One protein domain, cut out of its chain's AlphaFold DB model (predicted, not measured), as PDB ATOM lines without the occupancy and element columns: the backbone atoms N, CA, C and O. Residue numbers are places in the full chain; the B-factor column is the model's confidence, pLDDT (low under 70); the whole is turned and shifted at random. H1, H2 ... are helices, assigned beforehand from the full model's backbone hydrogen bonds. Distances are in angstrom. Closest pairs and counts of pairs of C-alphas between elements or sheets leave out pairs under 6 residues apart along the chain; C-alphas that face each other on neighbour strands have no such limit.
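This is residues 906 to 915 and 928 to 1026 of the 1218 residues of the protein "AAA domain-containing protein" of Dorea formicigenerans (UniProt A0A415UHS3). Two long helices, H1 and H2, cross at a steep tilt, and a short helical hairpin of H4 and H5 packs by its H4 on the second half of H2. The small helix H3 lies away from that hairpin, near the beginning of H1, and the long unnamed stretch 977 to 990 leads from it to H4. The printed part has 109 residues with five named helices, in the order H1 H2 H3 H4 H5, and no named strand; the class is all helix, with 55 residues in the helices. The whole is compact, with a radius of gyration of the C-alphas of 14.1 A, and spans 41 by 28 by 23 A.

H1, residues 929 to 944, touches H2, residues 950 to 965, with its residues 934 to 938 alone. Their closest C-alphas are those of Ile 934 and Leu 960, 6.9 A apart, and they run opposite ways at a steep tilt of 47 degrees. With its residues 956 to 963 alone, H2 touches H4, residues 991 to 998, at a steep tilt of 64 degrees, opposite ways; the closest C-alphas are those of Thr 963 and Leu 994, at 5.6 A. H4 forms a helical hairpin with H5, residues 1005 to 1015: they touch at a shallow tilt of 14 degrees, opposite ways, and the closest C-alphas, of His 995 and Ala 1008, are 5.5 A apart. H5 is close to H1 but not clearly touching, about perpendicular at 88 degrees, with the C-alphas of Leu 944 and Ile 1010 closest at 7.9 A. H3, residues 973 to 976, touches no helix but is near H1, with the C-alphas of Glu 929 and Asn 973 closest at 6.5 A. H1 and H4 are apart. Every O i to N i+4 pair is within hydrogen-bond range in H1, H2 and H4, and 5 of 7 are in H5; H3 is too short for such a pair.

H1, Glu 929 to Leu 944, is 22.5 A long and begins at C-alpha (-30.095, 39.888, 36.394). H2, His 950 to Ala 965, is 22.8 A long and ends at C-alpha (-39.726, 39.112, 26.895). H3, Asn 973 to Leu 976, measures 5.6 A, and H4, Leu 991 to Leu 998, 10.4 A. H5, Arg 1005 to Val 1015, is 14.4 A long and ends at C-alpha (-51.215, 52.027, 36.823).

The C-alphas farthest apart are those of Thr 915 and Arg 1002, at 45.0 A. Residues 916 to 927 are not printed, and C-alphas 915 and 928 are 17.3 A apart across the cut. The link from H3 to H4 is long, with 14 residues, and that from H1 to H2 is tight. The mean pLDDT of the printed part is 90.6; residues 912 to 915 are under 70.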
ATOM      1  N   VAL A 906     -40.129  50.522  39.445       93.12
ATOM      2  CA  VAL A 906     -39.861  49.268  40.167       93.12
ATOM      3  C   VAL A 906     -39.540  48.103  39.223       93.12
ATOM      4  O   VAL A 906     -38.812  47.200  39.623       93.12
ATOM      5  N   MET A 907     -39.990  48.147  37.965       95.06
ATOM      6  CA  MET A 907     -39.743  47.137  36.920       95.06
ATOM      7  C   MET A 907     -38.395  47.324  36.187       95.06
ATOM      8  O   MET A 907     -38.101  46.641  35.215       95.06
ATOM      9  N   GLU A 908     -37.550  48.250  36.637       93.81
ATOM     10  CA  GLU A 908     -36.261  48.549  36.007       93.81
ATOM     11  C   GLU A 908     -35.148  47.593  36.468       93.81
ATOM     12  O   GLU A 908     -34.827  47.534  37.662       93.81
ATOM     13  N   ILE A 909     -34.527  46.879  35.522       91.62
ATOM     14  CA  ILE A 909     -33.201  46.267  35.701       91.62
ATOM     15  C   ILE A 909     -32.163  47.372  35.490       91.62
ATOM     16  O   ILE A 909     -32.280  48.164  34.555       91.62
ATOM     17  N   ARG A 910     -31.178  47.464  36.387       86.75
ATOM     18  CA  ARG A 910     -30.222  48.580  36.452       86.75
ATOM     19  C   ARG A 910     -28.804  48.045  36.282       86.75
ATOM     20  O   ARG A 910     -28.512  47.042  36.936       86.75
ATOM     21  N   PRO A 911     -27.943  48.700  35.481       74.19
ATOM     22  CA  PRO A 911     -26.577  48.240  35.265       74.19
ATOM     23  C   PRO A 911     -25.808  48.021  36.569       74.19
ATOM     24  O   PRO A 911     -25.941  48.792  37.523       74.19
ATOM     25  N   THR A 912     -24.961  46.995  36.586       69.25
ATOM     26  CA  THR A 912     -23.930  46.816  37.612       69.25
ATOM     27  C   THR A 912     -22.555  47.004  36.976       69.25
ATOM     28  O   THR A 912     -22.260  46.389  35.955       69.25
ATOM     29  N   ASP A 913     -21.710  47.867  37.552       63.34
ATOM     30  CA  ASP A 913     -20.329  48.013  37.083       63.34
ATOM     31  C   ASP A 913     -19.502  46.811  37.550       63.34
ATOM     32  O   ASP A 913     -19.128  46.668  38.716       63.34
ATOM     33  N   ARG A 914     -19.242  45.900  36.615       61.66
ATOM     34  CA  ARG A 914     -18.482  44.679  36.876       61.66
ATOM     35  C   ARG A 914     -16.983  44.856  36.650       61.66
ATOM     36  O   ARG A 914     -16.232  43.990  37.092       61.66
ATOM     37  N   THR A 915     -16.525  45.971  36.072       62.97
ATOM     38  CA  THR A 915     -15.124  46.154  35.644       62.97
ATOM     39  C   THR A 915     -14.135  45.954  36.794       62.97
ATOM     40  O   THR A 915     -13.178  45.190  36.675       62.97
ATOM     41  N   SER A 928     -28.310  35.512  36.234       88.12
ATOM     42  CA  SER A 928     -29.312  36.245  35.457       88.12
ATOM     43  C   SER A 928     -29.819  37.459  36.243       88.12
ATOM     44  O   SER A 928     -30.433  37.293  37.303       88.12
ATOM     45  N   GLU A 929     -29.594  38.673  35.737       88.69
ATOM     46  CA  GLU A 929     -30.095  39.888  36.394       88.69
ATOM     47  C   GLU A 929     -31.625  39.957  36.371       88.69
ATOM     48  O   GLU A 929     -32.234  40.333  37.375       88.69
ATOM     49  N   LEU A 930     -32.257  39.471  35.293       92.81
ATOM     50  CA  LEU A 930     -33.710  39.305  35.214       92.81
ATOM     51  C   LEU A 930     -34.243  38.425  36.357       92.81
ATOM     52  O   LEU A 930     -35.220  38.794  37.005       92.81
ATOM     53  N   ALA A 931     -33.593  37.296  36.659       91.19
ATOM     54  CA  ALA A 931     -34.032  36.419  37.748       91.19
ATOM     55  C   ALA A 931     -33.924  37.103  39.126       91.19
ATOM     56  O   ALA A 931     -34.842  37.002  39.941       91.19
ATOM     57  N   MET A 932     -32.844  37.853  39.373       88.88
ATOM     58  CA  MET A 932     -32.694  38.648  40.602       88.88
ATOM     59  C   MET A 932     -33.737  39.774  40.686       88.88
ATOM     60  O   MET A 932     -34.252  40.069  41.768       88.88
ATOM     61  N   LYS A 933     -34.101  40.385  39.551       93.44
ATOM     62  CA  LYS A 933     -35.125  41.432  39.505       93.44
ATOM     63  C   LYS A 933     -36.534  40.885  39.731       93.44
ATOM     64  O   LYS A 933     -37.290  41.488  40.488       93.44
ATOM     65  N   ILE A 934     -36.866  39.730  39.154       94.19
ATOM     66  CA  ILE A 934     -38.127  39.016  39.408       94.19
ATOM     67  C   ILE A 934     -38.255  38.668  40.898       94.19
ATOM     68  O   ILE A 934     -39.311  38.892  41.484       94.19
ATOM     69  N   GLN A 935     -37.174  38.231  41.554       91.19
ATOM     70  CA  GLN A 935     -37.168  38.014  43.007       91.19
ATOM     71  C   GLN A 935     -37.466  39.301  43.797       91.19
ATOM     72  O   GLN A 935     -38.340  39.272  44.660       91.19
ATOM     73  N   SER A 936     -36.830  40.435  43.472       92.88
ATOM     74  CA  SER A 936     -37.156  41.744  44.082       92.88
ATOM     75  C   SER A 936     -38.627  42.139  43.850       92.88
ATOM     76  O   SER A 936     -39.318  42.597  44.766       92.88
ATOM     77  N   LEU A 937     -39.162  41.869  42.656       94.88
ATOM     78  CA  LEU A 937     -40.561  42.136  42.316       94.88
ATOM     79  C   LEU A 937     -41.549  41.249  43.087       94.88
ATOM     80  O   LEU A 937     -42.580  41.762  43.515       94.88
ATOM     81  N   HIS A 938     -41.242  39.980  43.370       93.75
ATOM     82  CA  HIS A 938     -42.067  39.158  44.274       93.75
ATOM     83  C   HIS A 938     -42.163  39.756  45.685       93.75
ATOM     84  O   HIS A 938     -43.225  39.679  46.306       93.75
ATOM     85  N   ILE A 939     -41.105  40.410  46.182       93.44
ATOM     86  CA  ILE A 939     -41.150  41.128  47.466       93.44
ATOM     87  C   ILE A 939     -42.096  42.329  47.360       93.44
ATOM     88  O   ILE A 939     -43.029  42.432  48.159       93.44
ATOM     89  N   PHE A 940     -41.931  43.177  46.339       94.31
ATOM     90  CA  PHE A 940     -42.825  44.312  46.062       94.31
ATOM     91  C   PHE A 940     -44.299  43.887  45.941       94.31
ATOM     92  O   PHE A 940     -45.173  44.474  46.580       94.31
ATOM     93  N   PHE A 941     -44.590  42.821  45.194       93.62
ATOM     94  CA  PHE A 941     -45.952  42.307  45.051       93.62
ATOM     95  C   PHE A 941     -46.494  41.665  46.331       93.62
ATOM     96  O   PHE A 941     -47.696  41.744  46.561       93.62
ATOM     97  N   SER A 942     -45.646  41.129  47.213       92.38
ATOM     98  CA  SER A 942     -46.065  40.684  48.553       92.38
ATOM     99  C   SER A 942     -46.300  41.831  49.552       92.38
ATOM    100  O   SER A 942     -46.958  41.629  50.571       92.38
ATOM    101  N   LEU A 943     -45.793  43.040  49.271       91.38
ATOM    102  CA  LEU A 943     -46.157  44.270  49.987       91.38
ATOM    103  C   LEU A 943     -47.469  44.865  49.447       91.38
ATOM    104  O   LEU A 943     -48.272  45.374  50.224       91.38
ATOM    105  N   LEU A 944     -47.707  44.770  48.134       91.25
ATOM    106  CA  LEU A 944     -48.953  45.203  47.483       91.25
ATOM    107  C   LEU A 944     -50.137  44.252  47.752       91.25
ATOM    108  O   LEU A 944     -51.281  44.697  47.835       91.25
ATOM    109  N   ILE A 945     -49.867  42.948  47.854       91.69
ATOM    110  CA  ILE A 945     -50.847  41.867  48.029       91.69
ATOM    111  C   ILE A 945     -50.342  40.941  49.157       91.69
ATOM    112  O   ILE A 945     -49.671  39.943  48.885       91.69
ATOM    113  N   PRO A 946     -50.626  41.254  50.438       87.44
ATOM    114  CA  PRO A 946     -50.093  40.489  51.573       87.44
ATOM    115  C   PRO A 946     -50.527  39.016  51.613       87.44
ATOM    116  O   PRO A 946     -49.793  38.165  52.113       87.44
ATOM    117  N   ASP A 947     -51.698  38.695  51.060       90.12
ATOM    118  CA  ASP A 947     -52.294  37.355  51.019       90.12
ATOM    119  C   ASP A 947     -52.158  36.673  49.639       90.12
ATOM    120  O   ASP A 947     -52.999  35.869  49.232       90.12
ATOM    121  N   LEU A 948     -51.084  36.989  48.905       90.69
ATOM    122  CA  LEU A 948     -50.774  36.406  47.596       90.69
ATOM    123  C   LEU A 948     -50.489  34.894  47.702       90.69
ATOM    124  O   LEU A 948     -49.484  34.470  48.298       90.69
ATOM    125  N   SER A 949     -51.361  34.078  47.106       92.06
ATOM    126  CA  SER A 949     -51.289  32.613  47.153       92.06
ATOM    127  C   SER A 949     -50.105  32.038  46.359       92.06
ATOM    128  O   SER A 949     -49.463  32.725  45.566       92.06
ATOM    129  N   HIS A 950     -49.796  30.750  46.559       92.38
ATOM    130  CA  HIS A 950     -48.742  30.064  45.794       92.38
ATOM    131  C   HIS A 950     -49.055  29.977  44.289       92.38
ATOM    132  O   HIS A 950     -48.142  30.086  43.475       92.38
ATOM    133  N   GLU A 951     -50.329  29.822  43.922       93.44
ATOM    134  CA  GLU A 951     -50.775  29.803  42.525       93.44
ATOM    135  C   GLU A 951     -50.653  31.196  41.890       93.44
ATOM    136  O   GLU A 951     -50.059  31.339  40.823       93.44
ATOM    137  N   GLU A 952     -51.101  32.246  42.585       94.69
ATOM    138  CA  GLU A 952     -50.927  33.629  42.126       94.69
ATOM    139  C   GLU A 952     -49.450  34.029  42.018       94.69
ATOM    140  O   GLU A 952     -49.086  34.708  41.063       94.69
ATOM    141  N   LYS A 953     -48.574  33.563  42.922       93.12
ATOM    142  CA  LYS A 953     -47.115  33.750  42.805       93.12
ATOM    143  C   LYS A 953     -46.555  33.106  41.538       93.12
ATOM    144  O   LYS A 953     -45.788  33.750  40.833       93.12
ATOM    145  N   GLN A 954     -46.962  31.878  41.210       94.44
ATOM    146  CA  GLN A 954     -46.502  31.201  39.993       94.44
ATOM    147  C   GLN A 954     -47.016  31.882  38.712       94.44
ATOM    148  O   GLN A 954     -46.283  31.981  37.728       94.44
ATOM    149  N   LEU A 955     -48.255  32.379  38.736       95.81
ATOM    150  CA  LEU A 955     -48.865  33.142  37.643       95.81
ATOM    151  C   LEU A 955     -48.247  34.540  37.477       95.81
ATOM    152  O   LEU A 955     -48.111  35.022  36.353       95.81
ATOM    153  N   LEU A 956     -47.861  35.189  38.579       96.38
ATOM    154  CA  LEU A 956     -47.124  36.452  38.577       96.38
ATOM    155  C   LEU A 956     -45.717  36.270  38.003       96.38
ATOM    156  O   LEU A 956     -45.288  37.095  37.206       96.38
ATOM    157  N   ASP A 957     -45.022  35.193  38.372       96.06
ATOM    158  CA  ASP A 957     -43.689  34.856  37.857       96.06
ATOM    159  C   ASP A 957     -43.705  34.696  36.325       96.06
ATOM    160  O   ASP A 957     -42.950  35.356  35.612       96.06
ATOM    161  N   GLU A 958     -44.665  33.922  35.806       95.75
ATOM    162  CA  GLU A 958     -44.888  33.760  34.365       95.75
ATOM    163  C   GLU A 958     -45.232  35.095  33.678       95.75
ATOM    164  O   GLU A 958     -44.670  35.425  32.632       95.75
ATOM    165  N   ALA A 959     -46.126  35.896  34.273       97.25
ATOM    166  CA  ALA A 959     -46.501  37.203  33.738       97.25
ATOM    167  C   ALA A 959     -45.319  38.186  33.713       97.25
ATOM    168  O   ALA A 959     -45.164  38.928  32.741       97.25
ATOM    169  N   LEU A 960     -44.456  38.168  34.732       97.56
ATOM    170  CA  LEU A 960     -43.226  38.955  34.772       97.56
ATOM    171  C   LEU A 960     -42.284  38.550  33.634       97.56
ATOM    172  O   LEU A 960     -41.896  39.417  32.853       97.56
ATOM    173  N   VAL A 961     -41.974  37.256  33.480       96.81
ATOM    174  CA  VAL A 961     -41.104  36.760  32.394       96.81
ATOM    175  C   VAL A 961     -41.640  37.167  31.016       96.81
ATOM    176  O   VAL A 961     -40.876  37.672  30.196       96.81
ATOM    177  N   ILE A 962     -42.950  37.032  30.775       96.81
ATOM    178  CA  ILE A 962     -43.590  37.477  29.524       96.81
ATOM    179  C   ILE A 962     -43.435  38.994  29.326       96.81
ATOM    180  O   ILE A 962     -43.101  39.434  28.229       96.81
ATOM    181  N   THR A 963     -43.616  39.796  30.380       97.62
ATOM    182  CA  THR A 963     -43.522  41.266  30.306       97.62
ATOM    183  C   THR A 963     -42.124  41.742  29.891       97.62
ATOM    184  O   THR A 963     -42.006  42.654  29.075       97.62
ATOM    185  N   TYR A 964     -41.056  41.123  30.408       97.50
ATOM    186  CA  TYR A 964     -39.685  41.433  29.972       97.50
ATOM    187  C   TYR A 964     -39.384  40.883  28.569       97.50
ATOM    188  O   TYR A 964     -38.750  41.574  27.768       97.50
ATOM    189  N   ALA A 965     -39.896  39.695  28.226       96.38
ATOM    190  CA  ALA A 965     -39.726  39.112  26.895       96.38
ATOM    191  C   ALA A 965     -40.344  39.981  25.782       96.38
ATOM    192  O   ALA A 965     -39.770  40.083  24.699       96.38
ATOM    193  N   GLU A 966     -41.451  40.682  26.054       96.12
ATOM    194  CA  GLU A 966     -42.061  41.640  25.114       96.12
ATOM    195  C   GLU A 966     -41.243  42.931  24.917       96.12
ATOM    196  O   GLU A 966     -41.437  43.629  23.922       96.12
ATOM    197  N   LYS A 967     -40.267  43.213  25.791       94.81
ATOM    198  CA  LYS A 967     -39.220  44.238  25.591       94.81
ATOM    199  C   LYS A 967     -37.923  43.656  25.001       94.81
ATOM    200  O   LYS A 967     -36.923  44.359  24.888       94.81
ATOM    201  N   GLY A 968     -37.910  42.371  24.635       93.00
ATOM    202  CA  GLY A 968     -36.723  41.683  24.116       93.00
ATOM    203  C   GLY A 968     -35.644  41.404  25.171       93.00
ATOM    204  O   GLY A 968     -34.469  41.296  24.806       93.00
ATOM    205  N   ILE A 969     -36.038  41.309  26.447       95.31
ATOM    206  CA  ILE A 969     -35.184  41.005  27.605       95.31
ATOM    207  C   ILE A 969     -35.486  39.578  28.088       95.31
ATOM    208  O   ILE A 969     -36.641  39.170  28.194       95.31
ATOM    209  N   THR A 970     -34.446  38.802  28.387       93.88
ATOM    210  CA  THR A 970     -34.533  37.377  28.744       93.88
ATOM    211  C   THR A 970     -33.642  37.047  29.947       93.88
ATOM    212  O   THR A 970     -33.075  37.937  30.580       93.88
ATOM    213  N   HIS A 971     -33.504  35.762  30.292       91.12
ATOM    214  CA  HIS A 971     -32.589  35.343  31.354       91.12
ATOM    215  C   HIS A 971     -31.100  35.466  30.994       91.12
ATOM    216  O   HIS A 971     -30.280  35.489  31.914       91.12
ATOM    217  N   ASP A 972     -30.756  35.563  29.709       89.88
ATOM    218  CA  ASP A 972     -29.400  35.870  29.253       89.88
ATOM    219  C   ASP A 972     -29.092  37.359  29.476       89.88
ATOM    220  O   ASP A 972     -29.806  38.229  28.969       89.88
ATOM    221  N   ASN A 973     -28.015  37.659  30.204       88.50
ATOM    222  CA  ASN A 973     -27.589  39.031  30.480       88.50
ATOM    223  C   ASN A 973     -27.251  39.806  29.191       88.50
ATOM    224  O   ASN A 973     -27.498  41.010  29.140       88.50
ATOM    225  N   GLN A 974     -26.789  39.141  28.122       86.81
ATOM    226  CA  GLN A 974     -26.522  39.793  26.829       86.81
ATOM    227  C   GLN A 974     -27.794  40.373  26.192       86.81
ATOM    228  O   GLN A 974     -27.729  41.305  25.396       86.81
ATOM    229  N   SER A 975     -28.976  39.873  26.570       91.31
ATOM    230  CA  SER A 975     -30.249  40.410  26.082       91.31
ATOM    231  C   SER A 975     -30.666  41.737  26.732       91.31
ATOM    232  O   SER A 975     -31.664  42.313  26.299       91.31
ATOM    233  N   LEU A 976     -29.926  42.252  27.721       89.69
ATOM    234  CA  LEU A 976     -30.191  43.555  28.342       89.69
ATOM    235  C   LEU A 976     -29.708  44.733  27.489       89.69
ATOM    236  O   LEU A 976     -30.350  45.781  27.518       89.69
ATOM    237  N   GLU A 977     -28.617  44.573  26.736       88.00
ATOM    238  CA  GLU A 977     -28.051  45.652  25.920       88.00
ATOM    239  C   GLU A 977     -28.926  45.984  24.703       88.00
ATOM    240  O   GLU A 977     -29.546  45.107  24.089       88.00
ATOM    241  N   ASP A 978     -28.967  47.268  24.354       87.06
ATOM    242  CA  ASP A 978     -29.551  47.759  23.110       87.06
ATOM    243  C   ASP A 978     -28.578  47.533  21.939       87.06
ATOM    244  O   ASP A 978     -27.441  48.010  21.952       87.06
ATOM    245  N   SER A 979     -29.038  46.825  20.904       83.75
ATOM    246  CA  SER A 979     -28.260  46.566  19.686       83.75
ATOM    247  C   SER A 979     -27.939  47.834  18.901       83.75
ATOM    248  O   SER A 979     -26.937  47.869  18.184       83.75
ATOM    249  N   ASP A 980     -28.778  48.860  19.035       84.25
ATOM    250  CA  ASP A 980     -28.658  50.110  18.290       84.25
ATOM    251  C   ASP A 980     -27.829  51.148  19.074       84.25
ATOM    252  O   ASP A 980     -27.277  52.075  18.478       84.25
ATOM    253  N   ASN A 981     -27.677  50.963  20.395       83.44
ATOM    254  CA  ASN A 981     -26.917  51.834  21.300       83.44
ATOM    255  C   ASN A 981     -26.015  51.016  22.260       83.44
ATOM    256  O   ASN A 981     -26.326  50.908  23.450       83.44
ATOM    257  N   PRO A 982     -24.876  50.469  21.784       77.00
ATOM    258  CA  PRO A 982     -23.979  49.646  22.599       77.00
ATOM    259  C   PRO A 982     -23.549  50.321  23.909       77.00
ATOM    260  O   PRO A 982     -23.151  51.489  23.919       77.00
ATOM    261  N   GLY A 983     -23.613  49.577  25.016       74.31
ATOM    262  CA  GLY A 983     -23.364  50.095  26.366       74.31
ATOM    263  C   GLY A 983     -24.556  50.809  27.022       74.31
ATOM    264  O   GLY A 983     -24.404  51.347  28.119       74.31
ATOM    265  N   GLN A 984     -25.739  50.815  26.397       84.19
ATOM    266  CA  GLN A 984     -27.008  51.187  27.037       84.19
ATOM    267  C   GLN A 984     -27.922  49.962  27.167       84.19
ATOM    268  O   GLN A 984     -27.853  49.032  26.365       84.19
ATOM    269  N   TYR A 985     -28.780  49.952  28.188       89.19
ATOM    270  CA  TYR A 985     -29.806  48.919  28.348       89.19
ATOM    271  C   TYR A 985     -31.064  49.266  27.542       89.19
ATOM    272  O   TYR A 985     -31.423  50.438  27.407       89.19
ATOM    273  N   LYS A 986     -31.752  48.232  27.048       92.00
ATOM    274  CA  LYS A 986     -33.055  48.334  26.372       92.00
ATOM    275  C   LYS A 986     -34.111  49.010  27.240       92.00
ATOM    276  O   LYS A 986     -34.019  49.048  28.467       92.00
ATOM    277  N   ASP A 987     -35.173  49.472  26.582       91.38
ATOM    278  CA  ASP A 987     -36.288  50.123  27.258       91.38
ATOM    279  C   ASP A 987     -36.999  49.183  28.246       91.38
ATOM    280  O   ASP A 987     -37.657  48.213  27.861       91.38
ATOM    281  N   MET A 988     -36.858  49.482  29.537       94.88
ATOM    282  CA  MET A 988     -37.385  48.652  30.617       94.88
ATOM    283  C   MET A 988     -38.916  48.727  30.678       94.88
ATOM    284  O   MET A 988     -39.489  49.805  30.490       94.88
ATOM    285  N   PRO A 989     -39.602  47.611  30.993       96.62
ATOM    286  CA  PRO A 989     -41.044  47.635  31.175       96.62
ATOM    287  C   PRO A 989     -41.443  48.501  32.372       96.62
ATOM    288  O   PRO A 989     -40.647  48.746  33.278       96.62
ATOM    289  N   ILE A 990     -42.696  48.939  32.389       96.06
ATOM    290  CA  ILE A 990     -43.353  49.623  33.511       96.06
ATOM    291  C   ILE A 990     -44.512  48.766  34.042       96.06
ATOM    292  O   ILE A 990     -44.898  47.760  33.443       96.06
ATOM    293  N   LEU A 991     -45.094  49.149  35.183       95.50
ATOM    294  CA  LEU A 991     -46.199  48.404  35.808       95.50
ATOM    295  C   LEU A 991     -47.433  48.246  34.893       95.50
ATOM    296  O   LEU A 991     -48.194  47.294  35.052       95.50
ATOM    297  N   GLY A 992     -47.616  49.149  33.927       95.69
ATOM    298  CA  GLY A 992     -48.659  49.095  32.905       95.69
ATOM    299  C   GLY A 992     -48.491  47.945  31.915       95.69
ATOM    300  O   GLY A 992     -49.474  47.261  31.645       95.69
ATOM    301  N   ASP A 993     -47.266  47.664  31.455       97.12
ATOM    302  CA  ASP A 993     -46.996  46.516  30.573       97.12
ATOM    303  C   ASP A 993     -47.392  45.205  31.283       97.12
ATOM    304  O   ASP A 993     -48.127  44.375  30.747       97.12
ATOM    305  N   LEU A 994     -46.988  45.066  32.552       97.31
ATOM    306  CA  LEU A 994     -47.335  43.916  33.391       97.31
ATOM    307  C   LEU A 994     -48.844  43.821  33.656       97.31
ATOM    308  O   LEU A 994     -49.403  42.724  33.664       97.31
ATOM    309  N   HIS A 995     -49.526  44.950  33.860       97.12
ATOM    310  CA  HIS A 995     -50.980  44.985  34.009       97.12
ATOM    311  C   HIS A 995     -51.689  44.480  32.742       97.12
ATOM    312  O   HIS A 995     -52.608  43.667  32.851       97.12
ATOM    313  N   GLU A 996     -51.230  44.866  31.549       96.62
ATOM    314  CA  GLU A 996     -51.760  44.334  30.288       96.62
ATOM    315  C   GLU A 996     -51.514  42.829  30.134       96.62
ATOM    316  O   GLU A 996     -52.425  42.116  29.714       96.62
ATOM    317  N   VAL A 997     -50.343  42.311  30.525       96.88
ATOM    318  CA  VAL A 997     -50.060  40.861  30.535       96.88
ATOM    319  C   VAL A 997     -50.963  40.118  31.530       96.88
ATOM    320  O   VAL A 997     -51.589  39.117  31.168       96.88
ATOM    321  N   LEU A 998     -51.115  40.625  32.758       96.62
ATOM    322  CA  LEU A 998     -51.984  40.040  33.790       96.62
ATOM    323  C   LEU A 998     -53.476  40.060  33.404       96.62
ATOM    324  O   LEU A 998     -54.237  39.223  33.884       96.62
ATOM    325  N   LEU A 999     -53.920  40.962  32.525       95.88
ATOM    326  CA  LEU A 999     -55.303  40.980  32.030       95.88
ATOM    327  C   LEU A 999     -55.620  39.861  31.018       95.88
ATOM    328  O   LEU A 999     -56.805  39.601  30.785       95.88
ATOM    329  N   ARG A1000     -54.606  39.195  30.439       95.31
ATOM    330  CA  ARG A1000     -54.765  38.154  29.396       95.31
ATOM    331  C   ARG A1000     -55.258  36.813  29.943       95.31
ATOM    332  O   ARG A1000     -55.947  36.088  29.230       95.31
ATOM    333  N   LYS A1001     -54.922  36.485  31.195       93.06
ATOM    334  CA  LYS A1001     -55.385  35.277  31.901       93.06
ATOM    335  C   LYS A1001     -56.516  35.628  32.867       93.06
ATOM    336  O   LYS A1001     -56.491  36.673  33.518       93.06
ATOM    337  N   ARG A1002     -57.529  34.764  32.981       91.56
ATOM    338  CA  ARG A1002     -58.697  35.009  33.851       91.56
ATOM    339  C   ARG A1002     -58.335  34.856  35.329       91.56
ATOM    340  O   ARG A1002     -58.893  35.536  36.185       91.56
ATOM    341  N   GLU A1003     -57.378  33.985  35.588       92.81
ATOM    342  CA  GLU A1003     -56.814  33.598  36.874       92.81
ATOM    343  C   GLU A1003     -56.059  34.791  37.492       92.81
ATOM    344  O   GLU A1003     -56.271  35.154  38.647       92.81
ATOM    345  N   CYS A1004     -55.290  35.512  36.670       94.69
ATOM    346  CA  CYS A1004     -54.530  36.705  37.054       94.69
ATOM    347  C   CYS A1004     -55.388  37.955  37.340       94.69
ATOM    348  O   CYS A1004     -54.865  38.974  37.803       94.69
ATOM    349  N   ARG A1005     -56.707  37.914  37.087       93.44
ATOM    350  CA  ARG A1005     -57.577  39.105  37.112       93.44
ATOM    351  C   ARG A1005     -57.618  39.806  38.473       93.44
ATOM    352  O   ARG A1005     -57.768  41.025  38.517       93.44
ATOM    353  N   ARG A1006     -57.459  39.065  39.577       95.00
ATOM    354  CA  ARG A1006     -57.359  39.634  40.932       95.00
ATOM    355  C   ARG A1006     -56.125  40.528  41.076       95.00
ATOM    356  O   ARG A1006     -56.263  41.675  41.490       95.00
ATOM    357  N   MET A1007     -54.955  40.024  40.683       95.38
ATOM    358  CA  MET A1007     -53.695  40.774  40.728       95.38
ATOM    359  C   MET A1007     -53.755  42.014  39.832       95.38
ATOM    360  O   MET A1007     -53.412  43.103  40.288       95.38
ATOM    361  N   ALA A1008     -54.281  41.878  38.607       94.75
ATOM    362  CA  ALA A1008     -54.487  43.008  37.697       94.75
ATOM    363  C   ALA A1008     -55.367  44.105  38.328       94.75
ATOM    364  O   ALA A1008     -54.976  45.269  38.358       94.75
ATOM    365  N   ASN A1009     -56.517  43.738  38.905       93.56
ATOM    366  CA  ASN A1009     -57.438  44.692  39.533       93.56
ATOM    367  C   ASN A1009     -56.812  45.459  40.717       93.56
ATOM    368  O   ASN A1009     -57.182  46.610  40.943       93.56
ATOM    369  N   ILE A1010     -55.886  44.848  41.470       92.81
ATOM    370  CA  ILE A1010     -55.157  45.519  42.562       92.81
ATOM    371  C   ILE A1010     -54.058  46.425  41.983       92.81
ATOM    372  O   ILE A1010     -53.985  47.607  42.326       92.81
ATOM    373  N   LEU A1011     -53.255  45.902  41.049       93.56
ATOM    374  CA  LEU A1011     -52.177  46.635  40.376       93.56
ATOM    375  C   LEU A1011     -52.682  47.875  39.620       93.56
ATOM    376  O   LEU A1011     -51.999  48.897  39.596       93.56
ATOM    377  N   ASN A1012     -53.906  47.835  39.089       92.56
ATOM    378  CA  ASN A1012     -54.575  48.958  38.429       92.56
ATOM    379  C   ASN A1012     -54.528  50.269  39.247       92.56
ATOM    380  O   ASN A1012     -54.459  51.354  38.670       92.56
ATOM    381  N   ARG A1013     -54.485  50.206  40.589       88.81
ATOM    382  CA  ARG A1013     -54.333  51.394  41.451       88.81
ATOM    383  C   ARG A1013     -53.000  52.134  41.247       88.81
ATOM    384  O   ARG A1013     -52.986  53.361  41.332       88.81
ATOM    385  N   LEU A1014     -51.921  51.404  40.953       89.62
ATOM    386  CA  LEU A1014     -50.584  51.938  40.652       89.62
ATOM    387  C   LEU A1014     -50.390  52.289  39.166       89.62
ATOM    388  O   LEU A1014     -49.368  52.864  38.814       89.62
ATOM    389  N   VAL A1015     -51.338  51.924  38.294       91.50
ATOM    390  CA  VAL A1015     -51.215  52.027  36.823       91.50
ATOM    391  C   VAL A1015     -52.148  53.089  36.231       91.50
ATOM    392  O   VAL A1015     -51.728  53.873  35.380       91.50
ATOM    393  N   HIS A1016     -53.394  53.152  36.708       88.31
ATOM    394  CA  HIS A1016     -54.419  54.117  36.285       88.31
ATOM    395  C   HIS A1016     -55.147  54.798  37.466       88.31
ATOM    396  O   HIS A1016     -56.037  55.619  37.252       88.31
ATOM    397  N   GLY A1017     -54.820  54.435  38.711       82.69
ATOM    398  CA  GLY A1017     -55.464  54.951  39.923       82.69
ATOM    399  C   GLY A1017     -54.721  56.104  40.603       82.69
ATOM    400  O   GLY A1017     -53.864  56.765  40.021       82.69
ATOM    401  N   SER A1018     -55.032  56.330  41.883       79.12
ATOM    402  CA  SER A1018     -54.491  57.440  42.690       79.12
ATOM    403  C   SER A1018     -52.988  57.367  42.998       79.12
ATOM    404  O   SER A1018     -52.463  58.281  43.625       79.12
ATOM    405  N   ALA A1019     -52.301  56.310  42.558       81.38
ATOM    406  CA  ALA A1019     -50.858  56.127  42.687       81.38
ATOM    407  C   ALA A1019     -50.184  55.842  41.324       81.38
ATOM    408  O   ALA A1019     -49.108  55.249  41.273       81.38
ATOM    409  N   ALA A1020     -50.797  56.283  40.213       83.75
ATOM    410  CA  ALA A1020     -50.284  56.115  38.845       83.75
ATOM    411  C   ALA A1020     -48.866  56.687  38.605       83.75
ATOM    412  O   ALA A1020     -48.226  56.350  37.613       83.75
ATOM    413  N   THR A1021     -48.344  57.515  39.515       81.44
ATOM    414  CA  THR A1021     -46.968  58.039  39.488       81.44
ATOM    415  C   THR A1021     -45.908  56.932  39.465       81.44
ATOM    416  O   THR A1021     -44.876  57.120  38.833       81.44
ATOM    417  N   PHE A1022     -46.176  55.757  40.057       84.00
ATOM    418  CA  PHE A1022     -45.279  54.588  39.995       84.00
ATOM    419  C   PHE A1022     -45.216  53.908  38.614       84.00
ATOM    420  O   PHE A1022     -44.350  53.066  38.383       84.00
ATOM    421  N   ASN A1023     -46.122  54.243  37.690       90.62
ATOM    422  CA  ASN A1023     -46.173  53.683  36.340       90.62
ATOM    423  C   ASN A1023     -45.491  54.605  35.312       90.62
ATOM    424  O   ASN A1023     -46.083  55.008  34.311       90.62
ATOM    425  N   GLN A1024     -44.242  54.975  35.591       90.50
ATOM    426  CA  GLN A1024     -43.402  55.804  34.724       90.50
ATOM    427  C   GLN A1024     -41.963  55.278  34.741       90.50
ATOM    428  O   GLN A1024     -41.582  54.534  35.644       90.50
ATOM    429  N   LYS A1025     -41.148  55.685  33.762       92.25
ATOM    430  CA  LYS A1025     -39.705  55.390  33.749       92.25
ATOM    431  C   LYS A1025     -38.997  56.127  34.892       92.25
ATOM    432  O   LYS A1025     -39.466  57.181  35.323       92.25
ATOM    433  N   THR A1026     -37.870  55.595  35.366       93.00
ATOM    434  CA  THR A1026     -37.048  56.281  36.372       93.00
ATOM    435  C   THR A1026     -36.533  57.602  35.806       93.00
ATOM    436  O   THR A1026     -35.981  57.644  34.709       93.00
TER     437      THR A1026